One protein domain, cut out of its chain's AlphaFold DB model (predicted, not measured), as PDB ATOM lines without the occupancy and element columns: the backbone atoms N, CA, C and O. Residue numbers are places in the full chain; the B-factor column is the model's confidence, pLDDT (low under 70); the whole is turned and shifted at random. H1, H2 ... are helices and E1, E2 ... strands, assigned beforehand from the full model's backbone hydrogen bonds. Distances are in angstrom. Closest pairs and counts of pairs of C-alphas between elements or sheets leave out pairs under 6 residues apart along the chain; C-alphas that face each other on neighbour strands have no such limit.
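What this domain is: This is residues 168 to 257 of the 269 residues of an uncharacterized protein of Haloterrigena saccharevitans (UniProt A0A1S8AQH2). Seven strands make one strongly twisted sheet, folded about its longest strand, E4, which bends by 80 degrees at residue 223: the part of E4 before the bend makes one wing with E7, E1, E3 and E6, the part after it a smaller wing with E5 and E2. One short helix, H1, lies over E3, and two long loops, residues 179 to 190 and 195 to 206, run round the outside. The printed part has 90 residues, with one named helix and seven named strands; along the chain H1 comes between E1 and E2, and the other strands follow E2 with no named helix between them; the sheet is branched, with E1 and E3 parallel and its other neighbour pairs antiparallel, and the class is mostly strand, with under half of the residues in named elements. The whole is compact and rounded, with a radius of gyration of the C-alphas of 11.9 A and spans of 32 by 29 by 21 A.

Where its parts are: Find C-alpha 215 at (224.500, 156.244, 197.684); from there E4, residues 215 to 226, runs 27.2 A to C-alpha 226 at (217.046, 155.245, 223.800). Before it look for E3, residues 207 to 212, 16.3 A long, and after it for E5, residues 229 to 232, and E6, residues 236 to 241, 15.8 A long. E1, residues 168 to 171, begins at C-alpha 168, (222.668, 151.305, 211.155). The short ones left are H1, residues 174 to 178, E2, residues 191 to 194, and E7, residues 252 to 254.

How they stand to each other: Begin at E4, which has three neighbours. E3 lies on one side of it, antiparallel in a hairpin, with N 208 and O 220 2.9 A apart. On the other side are E6, beside residues 215 to 219, with N 219 and O 236 at 2.9 A, and E5, beside residues 221 to 226, with N 231 and O 224 at 2.8 A; both are antiparallel to E4. E4 and E5 are a hairpin too, and E3, E4 and E5 form a meander, each strand the antiparallel neighbour of the one before. On one side of E5 look for the edge strand E2, antiparallel to it, with N 193 and O 230 2.9 A apart, and on the other side for E4; E2, E3, E4 and E5 form a Greek key, that meander with E2 the antiparallel neighbour of its last strand. On one side of E3 is E1, parallel to it, with N 170 and O 209 2.8 A apart, and on the other side is E4; E1 has E3 on one side and on the other side the edge strand E7, antiparallel to E1, with N 169 and O 252 2.8 A apart. H1 is on the sheet, over E3, at a height over the sheet of 8.2 A; the closest C-alphas of H1 and E3 are those of Ile 177 and Phe 210, 7.6 A apart. In H1 every O i to N i+4 pair is within hydrogen-bond range.

The domain as a whole: The two C-alphas farthest apart, those of Glu 187 and Glu 245, are 33.5 A apart. The printed part has no cut; its long links are H1 to E2 and E2 to E3. The mean pLDDT of the printed part is 87.4, and residues 224 and 226, both in E4, are under 70.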
ATOM      1  N   VAL A 168     224.020 150.888 211.500       93.38
ATOM      2  CA  VAL A 168     222.668 151.305 211.155       93.38
ATOM      3  C   VAL A 168     222.678 151.985 209.796       93.38
ATOM      4  O   VAL A 168     223.511 152.843 209.546       93.38
ATOM      5  N   LEU A 169     221.726 151.634 208.938       95.25
ATOM      6  CA  LEU A 169     221.477 152.276 207.653       95.25
ATOM      7  C   LEU A 169     220.122 152.985 207.676       95.25
ATOM      8  O   LEU A 169     219.106 152.388 208.049       95.25
ATOM      9  N   VAL A 170     220.115 154.244 207.258       95.31
ATOM     10  CA  VAL A 170     218.956 155.136 207.229       95.31
ATOM     11  C   VAL A 170     218.784 155.681 205.817       95.31
ATOM     12  O   VAL A 170     219.736 156.194 205.247       95.31
ATOM     13  N   HIS A 171     217.564 155.614 205.287       94.81
ATOM     14  CA  HIS A 171     217.182 156.393 204.111       94.81
ATOM     15  C   HIS A 171     216.717 157.780 204.565       94.81
ATOM     16  O   HIS A 171     215.832 157.875 205.426       94.81
ATOM     17  N   ALA A 172     217.311 158.839 204.021       92.94
ATOM     18  CA  ALA A 172     217.003 160.215 204.397       92.94
ATOM     19  C   ALA A 172     217.064 161.160 203.192       92.94
ATOM     20  O   ALA A 172     217.672 160.857 202.170       92.94
ATOM     21  N   THR A 173     216.419 162.317 203.318       92.75
ATOM     22  CA  THR A 173     216.531 163.405 202.339       92.75
ATOM     23  C   THR A 173     217.694 164.339 202.677       92.75
ATOM     24  O   THR A 173     218.071 164.442 203.847       92.75
ATOM     25  N   ASP A 174     218.177 165.102 201.690       91.69
ATOM     26  CA  ASP A 174     219.192 166.154 201.890       91.69
ATOM     27  C   ASP A 174     218.863 167.047 203.093       91.69
ATOM     28  O   ASP A 174     219.681 167.239 203.984       91.69
ATOM     29  N   GLU A 175     217.625 167.539 203.181       90.38
ATOM     30  CA  GLU A 175     217.184 168.430 204.264       90.38
ATOM     31  C   GLU A 175     217.297 167.776 205.656       90.38
ATOM     32  O   GLU A 175     217.575 168.440 206.660       90.38
ATOM     33  N   GLN A 176     217.096 166.458 205.736       92.62
ATOM     34  CA  GLN A 176     217.220 165.706 206.983       92.62
ATOM     35  C   GLN A 176     218.680 165.481 207.401       92.62
ATOM     36  O   GLN A 176     218.933 165.281 208.594       92.62
ATOM     37  N   ILE A 177     219.603 165.505 206.440       93.94
ATOM     38  CA  ILE A 177     221.039 165.284 206.628       93.94
ATOM     39  C   ILE A 177     221.761 166.610 206.889       93.94
ATOM     40  O   ILE A 177     222.546 166.689 207.828       93.94
ATOM     41  N   ASP A 178     221.451 167.653 206.119       93.88
ATOM     42  CA  ASP A 178     222.169 168.933 206.070       93.88
ATOM     43  C   ASP A 178     222.366 169.557 207.461       93.88
ATOM     44  O   ASP A 178     223.484 169.802 207.911       93.88
ATOM     45  N   HIS A 179     221.287 169.676 208.237       93.50
ATOM     46  CA  HIS A 179     221.334 170.240 209.590       93.50
ATOM     47  C   HIS A 179     222.051 169.354 210.631       93.50
ATOM     48  O   HIS A 179     222.120 169.716 211.807       93.50
ATOM     49  N   LYS A 180     222.526 168.168 210.235       94.69
ATOM     50  CA  LYS A 180     223.277 167.226 211.073       94.69
ATOM     51  C   LYS A 180     224.745 167.118 210.667       94.69
ATOM     52  O   LYS A 180     225.485 166.445 211.386       94.69
ATOM     53  N   LEU A 181     225.153 167.741 209.559       94.25
ATOM     54  CA  LEU A 181     226.548 167.788 209.121       94.25
ATOM     55  C   LEU A 181     227.415 168.546 210.131       94.25
ATOM     56  O   LEU A 181     226.957 169.474 210.796       94.25
ATOM     57  N   GLU A 182     228.677 168.142 210.250       92.00
ATOM     58  CA  GLU A 182     229.623 168.626 211.258       92.00
ATOM     59  C   GLU A 182     229.747 170.155 211.281       92.00
ATOM     60  O   GLU A 182     229.809 170.753 212.357       92.00
ATOM     61  N   GLU A 183     229.721 170.783 210.109       89.62
ATOM     62  CA  GLU A 183     229.772 172.237 209.935       89.62
ATOM     63  C   GLU A 183     228.526 172.977 210.441       89.62
ATOM     64  O   GLU A 183     228.615 174.143 210.827       89.62
ATOM     65  N   ASN A 184     227.382 172.294 210.496       92.06
ATOM     66  CA  ASN A 184     226.088 172.867 210.865       92.06
ATOM     67  C   ASN A 184     225.703 172.589 212.326       92.06
ATOM     68  O   ASN A 184     224.785 173.216 212.860       92.06
ATOM     69  N   VAL A 185     226.403 171.671 212.998       90.12
ATOM     70  CA  VAL A 185     226.135 171.301 214.392       90.12
ATOM     71  C   VAL A 185     227.075 172.074 215.327       90.12
ATOM     72  O   VAL A 185     228.287 172.048 215.109       90.12
ATOM     73  N   PRO A 186     226.581 172.731 216.396       88.94
ATOM     74  CA  PRO A 186     227.436 173.406 217.374       88.94
ATOM     75  C   PRO A 186     228.414 172.457 218.080       88.94
ATOM     76  O   PRO A 186     228.140 171.263 218.234       88.94
ATOM     77  N   GLU A 187     229.550 172.987 218.540       79.25
ATOM     78  CA  GLU A 187     230.504 172.228 219.362       79.25
ATOM     79  C   GLU A 187     229.792 171.589 220.574       79.25
ATOM     80  O   GLU A 187     228.799 172.117 221.085       79.25
ATOM     81  N   ASP A 188     230.231 170.387 220.956       77.06
ATOM     82  CA  ASP A 188     229.669 169.554 222.037       77.06
ATOM     83  C   ASP A 188     228.209 169.077 221.880       77.06
ATOM     84  O   ASP A 188     227.647 168.482 222.801       77.06
ATOM     85  N   HIS A 189     227.572 169.291 220.724       78.38
ATOM     86  CA  HIS A 189     226.209 168.811 220.476       78.38
ATOM     87  C   HIS A 189     226.182 167.463 219.750       78.38
ATOM     88  O   HIS A 189     226.975 167.192 218.847       78.38
ATOM     89  N   LEU A 190     225.205 166.635 220.131       85.31
ATOM     90  CA  LEU A 190     224.893 165.371 219.472       85.31
ATOM     91  C   LEU A 190     223.669 165.505 218.570       85.31
ATOM     92  O   LEU A 190     222.724 166.245 218.856       85.31
ATOM     93  N   CYS A 191     223.676 164.715 217.507       92.56
ATOM     94  CA  CYS A 191     222.547 164.527 216.616       92.56
ATOM     95  C   CYS A 191     221.695 163.344 217.081       92.56
ATOM     96  O   CYS A 191     222.164 162.454 217.792       92.56
ATOM     97  N   TYR A 192     220.433 163.308 216.649       92.69
ATOM     98  CA  TYR A 192     219.594 162.128 216.823       92.69
ATOM     99  C   TYR A 192     218.759 161.804 215.583       92.69
ATOM    100  O   TYR A 192     218.459 162.676 214.757       92.69
ATOM    101  N   TRP A 193     218.356 160.536 215.495       94.12
ATOM    102  CA  TRP A 193     217.415 160.000 214.516       94.12
ATOM    103  C   TRP A 193     216.251 159.350 215.246       94.12
ATOM    104  O   TRP A 193     216.455 158.572 216.180       94.12
ATOM    105  N   THR A 194     215.032 159.682 214.832       90.38
ATOM    106  CA  THR A 194     213.817 159.155 215.455       90.38
ATOM    107  C   THR A 194     213.530 157.749 214.941       90.38
ATOM    108  O   THR A 194     213.545 157.500 213.738       90.38
ATOM    109  N   VAL A 195     213.225 156.831 215.854       85.56
ATOM    110  CA  VAL A 195     212.959 155.420 215.554       85.56
ATOM    111  C   VAL A 195     211.732 154.914 216.311       85.56
ATOM    112  O   VAL A 195     211.240 155.568 217.224       85.56
ATOM    113  N   ASN A 196     211.233 153.732 215.946       77.50
ATOM    114  CA  ASN A 196     210.182 153.053 216.704       77.50
ATOM    115  C   ASN A 196     210.809 152.071 217.701       77.50
ATOM    116  O   ASN A 196     211.574 151.194 217.303       77.50
ATOM    117  N   GLY A 197     210.455 152.195 218.983       72.06
ATOM    118  CA  GLY A 197     211.007 151.363 220.057       72.06
ATOM    119  C   GLY A 197     212.452 151.725 220.413       72.06
ATOM    120  O   GLY A 197     212.917 152.820 220.098       72.06
ATOM    121  N   THR A 198     213.154 150.814 221.085       74.94
ATOM    122  CA  THR A 198     214.573 150.988 221.421       74.94
ATOM    123  C   THR A 198     215.441 150.089 220.533       74.94
ATOM    124  O   THR A 198     215.221 148.874 220.509       74.94
ATOM    125  N   PRO A 199     216.442 150.632 219.822       78.88
ATOM    126  CA  PRO A 199     217.395 149.841 219.049       78.88
ATOM    127  C   PRO A 199     218.195 148.848 219.912       78.88
ATOM    128  O   PRO A 199     218.803 149.217 220.918       78.88
ATOM    129  N   GLN A 200     218.217 147.575 219.503       73.94
ATOM    130  CA  GLN A 200     218.825 146.470 220.259       73.94
ATOM    131  C   GLN A 200     220.124 145.934 219.650       73.94
ATOM    132  O   GLN A 200     221.000 145.520 220.402       73.94
ATOM    133  N   GLN A 201     220.281 145.967 218.321       79.19
ATOM    134  CA  GLN A 201     221.432 145.348 217.636       79.19
ATOM    135  C   GLN A 201     222.549 146.344 217.294       79.19
ATOM    136  O   GLN A 201     223.507 145.983 216.625       79.19
ATOM    137  N   THR A 202     222.453 147.590 217.760       79.62
ATOM    138  CA  THR A 202     223.493 148.617 217.604       79.62
ATOM    139  C   THR A 202     223.878 149.196 218.965       79.62
ATOM    140  O   THR A 202     223.175 148.986 219.959       79.62
ATOM    141  N   ARG A 203     225.013 149.895 219.031       75.62
ATOM    142  CA  ARG A 203     225.554 150.469 220.272       75.62
ATOM    143  C   ARG A 203     226.571 151.572 219.996       75.62
ATOM    144  O   ARG A 203     226.947 151.792 218.849       75.62
ATOM    145  N   PHE A 204     227.065 152.185 221.072       76.00
ATOM    146  CA  PHE A 204     228.199 153.104 221.027       76.00
ATOM    147  C   PHE A 204     229.349 152.560 220.166       76.00
ATOM    148  O   PHE A 204     229.733 151.391 220.277       76.00
ATOM    149  N   GLY A 205     229.888 153.418 219.304       76.69
ATOM    150  CA  GLY A 205     231.011 153.096 218.426       76.69
ATOM    151  C   GLY A 205     230.633 152.397 217.119       76.69
ATOM    152  O   GLY A 205     231.470 152.341 216.223       76.69
ATOM    153  N   GLN A 206     229.401 151.895 216.972       86.00
ATOM    154  CA  GLN A 206     228.891 151.476 215.660       86.00
ATOM    155  C   GLN A 206     228.640 152.696 214.772       86.00
ATOM    156  O   GLN A 206     228.538 153.821 215.264       86.00
ATOM    157  N   ARG A 207     228.527 152.496 213.462       92.88
ATOM    158  CA  ARG A 207     228.195 153.571 212.525       92.88
ATOM    159  C   ARG A 207     226.703 153.716 212.340       92.88
ATOM    160  O   ARG A 207     225.940 152.755 212.433       92.88
ATOM    161  N   ILE A 208     226.314 154.934 212.004       95.00
ATOM    162  CA  ILE A 208     225.035 155.225 211.377       95.00
ATOM    163  C   ILE A 208     225.304 155.851 210.009       95.00
ATOM    164  O   ILE A 208     226.011 156.848 209.896       95.00
ATOM    165  N   TRP A 209     224.767 155.225 208.974       96.50
ATOM    166  CA  TRP A 209     224.947 155.574 207.575       96.50
ATOM    167  C   TRP A 209     223.660 156.174 207.033       96.50
ATOM    168  O   TRP A 209     222.579 155.620 207.243       96.50
ATOM    169  N   PHE A 210     223.794 157.285 206.322       96.12
ATOM    170  CA  PHE A 210     222.697 157.976 205.668       96.12
ATOM    171  C   PHE A 210     222.818 157.783 204.168       96.12
ATOM    172  O   PHE A 210     223.832 158.126 203.557       96.12
ATOM    173  N   GLU A 211     221.777 157.193 203.603       95.62
ATOM    174  CA  GLU A 211     221.651 156.908 202.191       95.62
ATOM    175  C   GLU A 211     220.650 157.848 201.534       95.62
ATOM    176  O   GLU A 211     219.594 158.159 202.095       95.62
ATOM    177  N   GLN A 212     221.007 158.247 200.317       93.25
ATOM    178  CA  GLN A 212     220.184 159.012 199.407       93.25
ATOM    179  C   GLN A 212     220.471 158.584 197.963       93.25
ATOM    180  O   GLN A 212     221.625 158.446 197.555       93.25
ATOM    181  N   ASP A 213     219.410 158.395 197.177       89.94
ATOM    182  CA  ASP A 213     219.469 158.095 195.739       89.94
ATOM    183  C   ASP A 213     220.422 156.939 195.352       89.94
ATOM    184  O   ASP A 213     221.052 156.933 194.292       89.94
ATOM    185  N   GLY A 214     220.513 155.921 196.207       89.38
ATOM    186  CA  GLY A 214     221.335 154.722 196.054       89.38
ATOM    187  C   GLY A 214     222.772 154.854 196.564       89.38
ATOM    188  O   GLY A 214     223.568 153.932 196.359       89.38
ATOM    189  N   ARG A 215     223.136 155.970 197.205       93.88
ATOM    190  CA  ARG A 215     224.500 156.244 197.684       93.88
ATOM    191  C   ARG A 215     224.512 156.606 199.158       93.88
ATOM    192  O   ARG A 215     223.627 157.306 199.636       93.88
ATOM    193  N   LEU A 216     225.534 156.156 199.877       94.56
ATOM    194  CA  LEU A 216     225.804 156.675 201.212       94.56
ATOM    195  C   LEU A 216     226.434 158.053 201.040       94.56
ATOM    196  O   LEU A 216     227.482 158.159 200.404       94.56
ATOM    197  N   VAL A 217     225.776 159.068 201.590       95.50
ATOM    198  CA  VAL A 217     226.165 160.481 201.450       95.50
ATOM    199  C   VAL A 217     226.676 161.075 202.760       95.50
ATOM    200  O   VAL A 217     227.404 162.063 202.760       95.50
ATOM    201  N   ALA A 218     226.320 160.469 203.896       95.56
ATOM    202  CA  ALA A 218     226.799 160.905 205.198       95.56
ATOM    203  C   ALA A 218     226.952 159.742 206.188       95.56
ATOM    204  O   ALA A 218     226.264 158.718 206.112       95.56
ATOM    205  N   CYS A 219     227.863 159.909 207.139       95.62
ATOM    206  CA  CYS A 219     228.165 158.930 208.173       95.62
ATOM    207  C   CYS A 219     228.289 159.611 209.536       95.62
ATOM    208  O   CYS A 219     228.775 160.731 209.644       95.62
ATOM    209  N   GLY A 220     227.850 158.917 210.580       94.06
ATOM    210  CA  GLY A 220     228.024 159.300 211.973       94.06
ATOM    211  C   GLY A 220     228.479 158.113 212.814       94.06
ATOM    212  O   GLY A 220     228.386 156.952 212.407       94.06
ATOM    213  N   GLN A 221     228.948 158.389 214.026       89.88
ATOM    214  CA  GLN A 221     229.208 157.365 215.030       89.88
ATOM    215  C   GLN A 221     228.058 157.336 216.032       89.88
ATOM    216  O   GLN A 221     227.732 158.353 216.644       89.88
ATOM    217  N   VAL A 222     227.440 156.168 216.211       86.00
ATOM    218  CA  VAL A 222     226.417 155.948 217.231       86.00
ATOM    219  C   VAL A 222     227.018 156.258 218.589       86.00
ATOM    220  O   VAL A 222     228.040 155.701 218.994       86.00
ATOM    221  N   HIS A 223     226.335 157.150 219.285       78.81
ATOM    222  CA  HIS A 223     226.664 157.590 220.615       78.81
ATOM    223  C   HIS A 223     225.879 156.785 221.658       78.81
ATOM    224  O   HIS A 223     226.437 156.258 222.620       78.81
ATOM    225  N   SER A 224     224.562 156.714 221.518       67.00
ATOM    226  CA  SER A 224     223.699 155.979 222.441       67.00
ATOM    227  C   SER A 224     222.367 155.657 221.773       67.00
ATOM    228  O   SER A 224     222.038 156.161 220.699       67.00
ATOM    229  N   THR A 225     221.595 154.778 222.400       74.19
ATOM    230  CA  THR A 225     220.263 154.385 221.936       74.19
ATOM    231  C   THR A 225     219.292 154.535 223.093       74.19
ATOM    232  O   THR A 225     219.565 154.028 224.179       74.19
ATOM    233  N   GLU A 226     218.155 155.172 222.853       64.62
ATOM    234  CA  GLU A 226     217.046 155.245 223.800       64.62
ATOM    235  C   GLU A 226     215.733 154.893 223.107       64.62
ATOM    236  O   GLU A 226     215.657 154.797 221.877       64.62
ATOM    237  N   THR A 227     214.676 154.704 223.891       72.00
ATOM    238  CA  THR A 227     213.343 154.521 223.329       72.00
ATOM    239  C   THR A 227     212.986 155.718 222.455       72.00
ATOM    240  O   THR A 227     212.866 156.847 222.925       72.00
ATOM    241  N   GLY A 228     212.800 155.455 221.166       74.38
ATOM    242  CA  GLY A 228     212.425 156.456 220.183       74.38
ATOM    243  C   GLY A 228     213.590 157.179 219.508       74.38
ATOM    244  O   GLY A 228     213.326 157.910 218.552       74.38
ATOM    245  N   ARG A 229     214.854 157.001 219.942       83.75
ATOM    246  CA  ARG A 229     215.999 157.711 219.338       83.75
ATOM    247  C   ARG A 229     217.294 156.899 219.257       83.75
ATOM    248  O   ARG A 229     217.643 156.140 220.158       83.75
ATOM    249  N   ILE A 230     218.053 157.146 218.192       87.38
ATOM    250  CA  ILE A 230     219.489 156.849 218.105       87.38
ATOM    251  C   ILE A 230     220.221 158.182 218.191       87.38
ATOM    252  O   ILE A 230     220.003 159.035 217.336       87.38
ATOM    253  N   TRP A 231     221.074 158.352 219.195       85.56
ATOM    254  CA  TRP A 231     221.973 159.496 219.319       85.56
ATOM    255  C   TRP A 231     223.298 159.178 218.638       85.56
ATOM    256  O   TRP A 231     223.801 158.062 218.765       85.56
ATOM    257  N   PHE A 232     223.873 160.143 217.932       91.25
ATOM    258  CA  PHE A 232     225.131 159.991 217.205       91.25
ATOM    259  C   PHE A 232     225.907 161.304 217.147       91.25
ATOM    260  O   PHE A 232     225.363 162.382 217.398       91.25
ATOM    261  N   SER A 233     227.196 161.196 216.833       89.25
ATOM    262  CA  SER A 233     228.058 162.338 216.532       89.25
ATOM    263  C   SER A 233     227.480 163.191 215.394       89.25
ATOM    264  O   SER A 233     226.676 162.689 214.609       89.25
ATOM    265  N   PRO A 234     227.922 164.443 215.212       94.50
ATOM    266  CA  PRO A 234     227.705 165.139 213.949       94.50
ATOM    267  C   PRO A 234     228.140 164.277 212.754       94.50
ATOM    268  O   PRO A 234     229.045 163.440 212.875       94.50
ATOM    269  N   LEU A 235     227.448 164.450 211.632       95.31
ATOM    270  CA  LEU A 235     227.688 163.690 210.416       95.31
ATOM    271  C   LEU A 235     228.858 164.281 209.637       95.31
ATOM    272  O   LEU A 235     228.987 165.497 209.541       95.31
ATOM    273  N   TRP A 236     229.666 163.428 209.027       93.69
ATOM    274  CA  TRP A 236     230.592 163.834 207.976       93.69
ATOM    275  C   TRP A 236     230.116 163.286 206.639       93.69
ATOM    276  O   TRP A 236     229.469 162.234 206.578       93.69
ATOM    277  N   GLU A 237     230.417 164.025 205.579       93.56
ATOM    278  CA  GLU A 237     230.111 163.609 204.218       93.56
ATOM    279  C   GLU A 237     230.938 162.380 203.848       93.56
ATOM    280  O   GLU A 237     232.104 162.261 204.224       93.56
ATOM    281  N   VAL A 238     230.315 161.468 203.113       93.56
ATOM    282  CA  VAL A 238     230.966 160.311 202.497       93.56
ATOM    283  C   VAL A 238     230.404 160.147 201.092       93.56
ATOM    284  O   VAL A 238     229.304 160.610 200.808       93.56
ATOM    285  N   ASP A 239     231.124 159.468 200.206       92.38
ATOM    286  CA  ASP A 239     230.597 159.115 198.883       92.38
ATOM    287  C   ASP A 239     230.863 157.640 198.584       92.38
ATOM    288  O   ASP A 239     231.873 157.269 197.982       92.38
ATOM    289  N   LEU A 240     229.953 156.778 199.042       91.88
ATOM    290  CA  LEU A 240     230.084 155.325 198.919       91.88
ATOM    291  C   LEU A 240     228.868 154.710 198.223       91.88
ATOM    292  O   LEU A 240     227.738 155.190 198.327       91.88
ATOM    293  N   GLU A 241     229.091 153.597 197.528       89.94
ATOM    294  CA  GLU A 241     227.997 152.777 197.008       89.94
ATOM    295  C   GLU A 241     227.234 152.128 198.169       89.94
ATOM    296  O   GLU A 241     227.844 151.590 199.096       89.94
ATOM    297  N   CYS A 242     225.898 152.173 198.137       88.94
ATOM    298  CA  CYS A 242     225.102 151.528 199.173       88.94
ATOM    299  C   CYS A 242     225.156 149.997 199.000       88.94
ATOM    300  O   CYS A 242     224.680 149.479 197.987       88.94
ATOM    301  N   PRO A 243     225.688 149.232 199.973       82.69
ATOM    302  CA  PRO A 243     225.957 147.803 199.792       82.69
ATOM    303  C   PRO A 243     224.699 146.924 199.863       82.69
ATOM    304  O   PRO A 243     224.762 145.714 199.642       82.69
ATOM    305  N   THR A 244     223.551 147.488 200.241       85.50
ATOM    306  CA  THR A 244     222.312 146.739 200.459       85.50
ATOM    307  C   THR A 244     221.082 147.592 200.172       85.50
ATOM    308  O   THR A 244     221.159 148.812 200.073       85.50
ATOM    309  N   GLU A 245     219.922 146.943 200.080       85.06
ATOM    310  CA  GLU A 245     218.638 147.633 199.990       85.06
ATOM    311  C   GLU A 245     218.351 148.440 201.260       85.06
ATOM    312  O   GLU A 245     218.500 147.944 202.389       85.06
ATOM    313  N   VAL A 246     217.899 149.671 201.047       84.62
ATOM    314  CA  VAL A 246     217.615 150.661 202.084       84.62
ATOM    315  C   VAL A 246     216.193 150.509 202.624       84.62
ATOM    316  O   VAL A 246     215.290 150.064 201.908       84.62
ATOM    317  N   PRO A 247     215.954 150.836 203.903       83.06
ATOM    318  CA  PRO A 247     214.608 150.816 204.450       83.06
ATOM    319  C   PRO A 247     213.787 151.982 203.885       83.06
ATOM    320  O   PRO A 247     214.230 153.121 203.917       83.06
ATOM    321  N   ASN A 248     212.544 151.729 203.465       74.19
ATOM    322  CA  ASN A 248     211.640 152.805 203.026       74.19
ATOM    323  C   ASN A 248     211.330 153.822 204.144       74.19
ATOM    324  O   ASN A 248     211.002 154.970 203.860       74.19
ATOM    325  N   GLN A 249     211.358 153.387 205.411       74.50
ATOM    326  CA  GLN A 249     211.146 154.219 206.600       74.50
ATOM    327  C   GLN A 249     211.929 153.656 207.793       74.50
ATOM    328  O   GLN A 249     212.062 152.439 207.937       74.50
ATOM    329  N   GLY A 250     212.375 154.535 208.693       85.94
ATOM    330  CA  GLY A 250     213.055 154.146 209.929       85.94
ATOM    331  C   GLY A 250     214.538 153.867 209.709       85.94
ATOM    332  O   GLY A 250     215.275 154.766 209.312       85.94
ATOM    333  N   PHE A 251     214.978 152.651 210.034       92.69
ATOM    334  CA  PHE A 251     216.373 152.234 209.918       92.69
ATOM    335  C   PHE A 251     216.494 150.712 209.745       92.69
ATOM    336  O   PHE A 251     215.556 149.966 210.040       92.69
ATOM    337  N   LYS A 252     217.659 150.246 209.290       92.50
ATOM    338  CA  LYS A 252     217.999 148.827 209.122       92.50
ATOM    339  C   LYS A 252     219.353 148.537 209.763       92.50
ATOM    340  O   LYS A 252     220.264 149.347 209.647       92.50
ATOM    341  N   TYR A 253     219.494 147.384 210.411       91.12
ATOM    342  CA  TYR A 253     220.802 146.918 210.871       91.12
ATOM    343  C   TYR A 253     221.587 146.307 209.714       91.12
ATOM    344  O   TYR A 253     221.053 145.470 208.978       91.12
ATOM    345  N   VAL A 254     222.849 146.692 209.582       91.50
ATOM    346  CA  VAL A 254     223.759 146.211 208.542       91.50
ATOM    347  C   VAL A 254     225.079 145.776 209.165       91.50
ATOM    348  O   VAL A 254     225.463 146.250 210.233       91.50
ATOM    349  N   ASP A 255     225.751 144.830 208.523       89.25
ATOM    350  CA  ASP A 255     227.111 144.487 208.929       89.25
ATOM    351  C   ASP A 255     228.036 145.689 208.674       89.25
ATOM    352  O   ASP A 255     227.692 146.579 207.890       89.25
ATOM    353  N   SER A 256     229.182 145.726 209.362       84.69
ATOM    354  CA  SER A 256     230.130 146.841 209.256       84.69
ATOM    355  C   SER A 256     230.456 147.122 207.793       84.69
ATOM    356  O   SER A 256     230.939 146.240 207.080       84.69
ATOM    357  N   ILE A 257     230.215 148.356 207.361       84.81
ATOM    358  CA  ILE A 257     230.553 148.791 206.006       84.81
ATOM    359  C   ILE A 257     232.020 149.216 206.025       84.81
ATOM    360  O   ILE A 257     232.393 150.145 206.743       84.81
TER     361      ILE A 257